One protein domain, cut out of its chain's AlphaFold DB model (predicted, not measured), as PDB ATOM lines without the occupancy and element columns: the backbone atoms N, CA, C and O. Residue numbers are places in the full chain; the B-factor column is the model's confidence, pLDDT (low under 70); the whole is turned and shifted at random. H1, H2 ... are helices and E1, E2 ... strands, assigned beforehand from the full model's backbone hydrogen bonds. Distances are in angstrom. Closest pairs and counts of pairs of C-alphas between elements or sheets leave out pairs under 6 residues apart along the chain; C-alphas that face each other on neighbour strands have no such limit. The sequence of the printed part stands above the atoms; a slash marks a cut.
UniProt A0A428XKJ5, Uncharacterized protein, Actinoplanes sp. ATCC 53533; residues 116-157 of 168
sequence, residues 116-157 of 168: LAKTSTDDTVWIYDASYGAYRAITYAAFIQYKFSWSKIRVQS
ATOM      1  N   LEU A 116     -17.278 -11.770 -18.901       97.00
ATOM      2  CA  LEU A 116     -16.525 -10.870 -19.767       97.00
ATOM      3  C   LEU A 116     -16.809 -11.187 -21.235       97.00
ATOM      4  O   LEU A 116     -16.912 -12.356 -21.622       97.00
ATOM      5  N   ALA A 117     -16.904 -10.153 -22.060       95.81
ATOM      6  CA  ALA A 117     -17.142 -10.296 -23.488       95.81
ATOM      7  C   ALA A 117     -16.343  -9.279 -24.303       95.81
ATOM      8  O   ALA A 117     -16.043  -8.190 -23.817       95.81
ATOM      9  N   LYS A 118     -16.047  -9.636 -25.551       95.19
ATOM     10  CA  LYS A 118     -15.628  -8.715 -26.610       95.19
ATOM     11  C   LYS A 118     -16.261  -9.113 -27.944       95.19
ATOM     12  O   LYS A 118     -16.844 -10.194 -28.032       95.19
ATOM     13  N   THR A 119     -16.125  -8.298 -28.986       92.69
ATOM     14  CA  THR A 119     -16.521  -8.708 -30.345       92.69
ATOM     15  C   THR A 119     -15.299  -9.167 -31.137       92.69
ATOM     16  O   THR A 119     -14.161  -8.999 -30.705       92.69
ATOM     17  N   SER A 120     -15.509  -9.781 -32.301       91.19
ATOM     18  CA  SER A 120     -14.398 -10.188 -33.174       91.19
ATOM     19  C   SER A 120     -13.704  -9.015 -33.876       91.19
ATOM     20  O   SER A 120     -12.614  -9.198 -34.405       91.19
ATOM     21  N   THR A 121     -14.334  -7.838 -33.918       90.19
ATOM     22  CA  THR A 121     -13.853  -6.653 -34.651       90.19
ATOM     23  C   THR A 121     -13.477  -5.483 -33.741       90.19
ATOM     24  O   THR A 121     -12.982  -4.476 -34.234       90.19
ATOM     25  N   ASP A 122     -13.737  -5.592 -32.438       89.00
ATOM     26  CA  ASP A 122     -13.475  -4.562 -31.432       89.00
ATOM     27  C   ASP A 122     -12.875  -5.220 -30.185       89.00
ATOM     28  O   ASP A 122     -13.464  -6.139 -29.605       89.00
ATOM     29  N   ASP A 123     -11.697  -4.739 -29.790       90.31
ATOM     30  CA  ASP A 123     -10.952  -5.213 -28.623       90.31
ATOM     31  C   ASP A 123     -11.425  -4.596 -27.301       90.31
ATOM     32  O   ASP A 123     -10.912  -4.950 -26.237       90.31
ATOM     33  N   THR A 124     -12.422  -3.710 -27.338       92.44
ATOM     34  CA  THR A 124     -13.104  -3.240 -26.134       92.44
ATOM     35  C   THR A 124     -13.659  -4.436 -25.365       92.44
ATOM     36  O   THR A 124     -14.362  -5.288 -25.906       92.44
ATOM     37  N   VAL A 125     -13.332  -4.508 -24.076       95.06
ATOM     38  CA  VAL A 125     -13.847  -5.546 -23.184       95.06
ATOM     39  C   VAL A 125     -15.030  -4.989 -22.409       95.06
ATOM     40  O   VAL A 125     -14.982  -3.880 -21.876       95.06
ATOM     41  N   TRP A 126     -16.084  -5.785 -22.303       95.12
ATOM     42  CA  TRP A 126     -17.270  -5.474 -21.521       95.12
ATOM     43  C   TRP A 126     -17.489  -6.506 -20.419       95.12
ATOM     44  O   TRP A 126     -17.129  -7.674 -20.563       95.12
ATOM     45  N   ILE A 127     -18.147  -6.079 -19.343       94.44
ATOM     46  CA  ILE A 127     -18.763  -6.970 -18.358       94.44
ATOM     47  C   ILE A 127     -20.274  -6.956 -18.573       94.44
ATOM     48  O   ILE A 127     -20.903  -5.896 -18.568       94.44
ATOM     49  N   TYR A 128     -20.854  -8.134 -18.775       93.75
ATOM     50  CA  TYR A 128     -22.296  -8.331 -18.678       93.75
ATOM     51  C   TYR A 128     -22.684  -8.557 -17.224       93.75
ATOM     52  O   TYR A 128     -21.972  -9.251 -16.500       93.75
ATOM     53  N   ASP A 129     -23.837  -8.036 -16.824       90.88
ATOM     54  CA  ASP A 129     -24.483  -8.369 -15.558       90.88
ATOM     55  C   ASP A 129     -25.991  -8.479 -15.793       90.88
ATOM     56  O   ASP A 129     -26.646  -7.500 -16.161       90.88
ATOM     57  N   ALA A 130     -26.553  -9.671 -15.590       89.94
ATOM     58  CA  ALA A 130     -27.969  -9.923 -15.836       89.94
ATOM     59  C   ALA A 130     -28.882  -9.115 -14.908       89.94
ATOM     60  O   ALA A 130     -30.029  -8.875 -15.271       89.94
ATOM     61  N   SER A 131     -28.386  -8.665 -13.748       85.50
ATOM     62  CA  SER A 131     -29.159  -7.797 -12.851       85.50
ATOM     63  C   SER A 131     -29.425  -6.412 -13.458       85.50
ATOM     64  O   SER A 131     -30.478  -5.830 -13.214       85.50
ATOM     65  N   TYR A 132     -28.515  -5.921 -14.307       81.56
ATOM     66  CA  TYR A 132     -28.675  -4.677 -15.069       81.56
ATOM     67  C   TYR A 132     -29.235  -4.910 -16.477       81.56
ATOM     68  O   TYR A 132     -29.626  -3.958 -17.148       81.56
ATOM     69  N   GLY A 133     -29.232  -6.158 -16.957       85.88
ATOM     70  CA  GLY A 133     -29.694  -6.520 -18.299       85.88
ATOM     71  C   GLY A 133     -28.849  -5.940 -19.439       85.88
ATOM     72  O   GLY A 133     -29.272  -5.990 -20.591       85.88
ATOM     73  N   ALA A 134     -27.664  -5.398 -19.144       88.19
ATOM     74  CA  ALA A 134     -26.841  -4.660 -20.095       88.19
ATOM     75  C   ALA A 134     -25.345  -4.938 -19.901       88.19
ATOM     76  O   ALA A 134     -24.906  -5.453 -18.869       88.19
ATOM     77  N   TYR A 135     -24.557  -4.563 -20.907       91.50
ATOM     78  CA  TYR A 135     -23.103  -4.584 -20.829       91.50
ATOM     79  C   TYR A 135     -22.574  -3.237 -20.348       91.50
ATOM     80  O   TYR A 135     -23.157  -2.183 -20.616       91.50
ATOM     81  N   ARG A 136     -21.435  -3.268 -19.662       92.00
ATOM     82  CA  ARG A 136     -20.684  -2.082 -19.240       92.00
ATOM     83  C   ARG A 136     -19.269  -2.184 -19.779       92.00
ATOM     84  O   ARG A 136     -18.615  -3.206 -19.580       92.00
ATOM     85  N   ALA A 137     -18.814  -1.156 -20.494       91.94
ATOM     86  CA  ALA A 137     -17.456  -1.136 -21.036       91.94
ATOM     87  C   ALA A 137     -16.436  -1.047 -19.898       91.94
ATOM     88  O   ALA A 137     -16.656  -0.306 -18.941       91.94
ATOM     89  N   ILE A 138     -15.342  -1.795 -20.005       94.06
ATOM     90  CA  ILE A 138     -14.266  -1.844 -19.017       94.06
ATOM     91  C   ILE A 138     -13.037  -1.181 -19.635       94.06
ATOM     92  O   ILE A 138     -12.534  -1.617 -20.669       94.06
ATOM     93  N   THR A 139     -12.515  -0.138 -18.993       93.62
ATOM     94  CA  THR A 139     -11.208   0.416 -19.380       93.62
ATOM     95  C   THR A 139     -10.084  -0.568 -19.056       93.62
ATOM     96  O   THR A 139     -10.180  -1.338 -18.103       93.62
ATOM     97  N   TYR A 140      -8.966  -0.507 -19.783       93.56
ATOM     98  CA  TYR A 140      -7.794  -1.344 -19.485       93.56
ATOM     99  C   TYR A 140      -7.329  -1.199 -18.024       93.56
ATOM    100  O   TYR A 140      -7.058  -2.190 -17.350       93.56
ATOM    101  N   ALA A 141      -7.318   0.029 -17.495       94.94
ATOM    102  CA  ALA A 141      -6.963   0.289 -16.101       94.94
ATOM    103  C   ALA A 141      -7.909  -0.414 -15.115       94.94
ATOM    104  O   ALA A 141      -7.442  -1.057 -14.174       94.94
ATOM    105  N   ALA A 142      -9.225  -0.351 -15.353       95.31
ATOM    106  CA  ALA A 142     -10.192  -1.089 -14.553       95.31
ATOM    107  C   ALA A 142      -9.951  -2.601 -14.680       95.31
ATOM    108  O   ALA A 142      -9.839  -3.286 -13.668       95.31
ATOM    109  N   PHE A 143      -9.780  -3.125 -15.895       95.81
ATOM    110  CA  PHE A 143      -9.546  -4.552 -16.122       95.81
ATOM    111  C   PHE A 143      -8.399  -5.102 -15.255       95.81
ATOM    112  O   PHE A 143      -8.561  -6.118 -14.574       95.81
ATOM    113  N   ILE A 144      -7.277  -4.375 -15.207       96.19
ATOM    114  CA  ILE A 144      -6.121  -4.712 -14.368       96.19
ATOM    115  C   ILE A 144      -6.425  -4.541 -12.874       96.19
ATOM    116  O   ILE A 144      -6.112  -5.430 -12.084       96.19
ATOM    117  N   GLN A 145      -7.063  -3.438 -12.469       94.94
ATOM    118  CA  GLN A 145      -7.401  -3.176 -11.065       94.94
ATOM    119  C   GLN A 145      -8.312  -4.256 -10.465       94.94
ATOM    120  O   GLN A 145      -8.096  -4.689  -9.333       94.94
ATOM    121  N   TYR A 146      -9.307  -4.707 -11.228       95.75
ATOM    122  CA  TYR A 146     -10.235  -5.775 -10.843       95.75
ATOM    123  C   TYR A 146      -9.651  -7.179 -11.053       95.75
ATOM    124  O   TYR A 146     -10.288  -8.177 -10.703       95.75
ATOM    125  N   LYS A 147      -8.428  -7.261 -11.597       96.25
ATOM    126  CA  LYS A 147      -7.696  -8.499 -11.886       96.25
ATOM    127  C   LYS A 147      -8.506  -9.476 -12.733       96.25
ATOM    128  O   LYS A 147      -8.391 -10.684 -12.548       96.25
ATOM    129  N   PHE A 148      -9.368  -8.967 -13.611       96.69
ATOM    130  CA  PHE A 148     -10.149  -9.814 -14.503       96.69
ATOM    131  C   PHE A 148      -9.214 -10.650 -15.375       96.69
ATOM    132  O   PHE A 148      -8.109 -10.220 -15.710       96.69
ATOM    133  N   SER A 149      -9.636 -11.865 -15.720       97.69
ATOM    134  CA  SER A 149      -8.799 -12.735 -16.541       97.69
ATOM    135  C   SER A 149      -9.113 -12.596 -18.026       97.69
ATOM    136  O   SER A 149     -10.261 -12.710 -18.458       97.69
ATOM    137  N   TRP A 150      -8.058 -12.431 -18.822       97.31
ATOM    138  CA  TRP A 150      -8.132 -12.428 -20.282       97.31
ATOM    139  C   TRP A 150      -8.685 -13.744 -20.845       97.31
ATOM    140  O   TRP A 150      -9.401 -13.723 -21.843       97.31
ATOM    141  N   SER A 151      -8.426 -14.881 -20.187       97.69
ATOM    142  CA  SER A 151      -8.905 -16.205 -20.622       97.69
ATOM    143  C   SER A 151     -10.430 -16.358 -20.517       97.69
ATOM    144  O   SER A 151     -11.015 -17.259 -21.121       97.69
ATOM    145  N   LYS A 152     -11.080 -15.494 -19.728       97.88
ATOM    146  CA  LYS A 152     -12.522 -15.531 -19.464       97.88
ATOM    147  C   LYS A 152     -13.331 -14.668 -20.423       97.88
ATOM    148  O   LYS A 152     -14.561 -14.693 -20.368       97.88
ATOM    149  N   ILE A 153     -12.664 -13.922 -21.301       97.62
ATOM    150  CA  ILE A 153     -13.325 -13.091 -22.299       97.62
ATOM    151  C   ILE A 153     -13.946 -13.989 -23.365       97.62
ATOM    152  O   ILE A 153     -13.261 -14.735 -24.064       97.62
ATOM    153  N   ARG A 154     -15.263 -13.885 -23.517       95.62
ATOM    154  CA  ARG A 154     -16.014 -14.560 -24.576       95.62
ATOM    155  C   ARG A 154     -16.049 -13.676 -25.817       95.62
ATOM    156  O   ARG A 154     -16.379 -12.497 -25.717       95.62
ATOM    157  N   VAL A 155     -15.766 -14.236 -26.988       94.88
ATOM    158  CA  VAL A 155     -16.010 -13.526 -28.250       94.88
ATOM    159  C   VAL A 155     -17.488 -13.663 -28.600       94.88
ATOM    160  O   VAL A 155     -18.012 -14.774 -28.665       94.88
ATOM    161  N   GLN A 156     -18.161 -12.536 -28.801       89.38
ATOM    162  CA  GLN A 156     -19.561 -12.464 -29.199       89.38
ATOM    163  C   GLN A 156     -19.698 -11.906 -30.615       89.38
ATOM    164  O   GLN A 156     -18.885 -11.105 -31.073       89.38
ATOM    165  N   SER A 157     -20.746 -12.344 -31.309       81.81
ATOM    166  CA  SER A 157     -21.004 -11.977 -32.704       81.81
ATOM    167  C   SER A 157     -21.677 -10.613 -32.870       81.81
ATOM    168  O   SER A 157     -21.700 -10.088 -33.977       81.81
TER     169      SER A 157
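Overview. This is residues 116 to 157 of the 168 residues of an uncharacterized protein of Actinoplanes sp. ATCC 53533 (UniProt A0A428XKJ5). A strongly twisted sheet of four short strands makes the body, with one short helix, H1, at one end only grazing it. The 42 printed residues hold E1, E2, E3, H1, E4 in turn; the sheet, E3 E2 E1 E4, is mixed, and so is the class, helices and strands. The whole is compact, with a radius of gyration of the C-alphas of 10.0 A and spans of 26, 24 and 16 A.

Along the chain. E1, residues 116 to 119, begins at C-alpha 116 (-16.525, -10.870, -19.767). E2 is 125 to 129, 13.4 A; E3 134 to 138, 12.9 A; H1 140 to 145. E4, 153 to 156, ends at C-alpha 156 (-19.561, -12.464, -29.199).

Arrangement. E1, E2 and E3 form a meander of two antiparallel hairpins: N 117 and O 126 are 2.9 A apart, N 136 and O 127 2.9 A. E4 is parallel to E1, with N 154 and O 116 at 2.9 A. E3, H1 and E4 form a split strand-helix-strand unit, two strands of one sheet that are not neighbours, with a helix between them along the chain and E2 and E1 between them in the sheet; its crossover is right-handed. In H1 every O i to N i+4 pair is within hydrogen-bond range.

Size, cuts and confidence. The printed part has no cut, no long link and no residue under pLDDT 70.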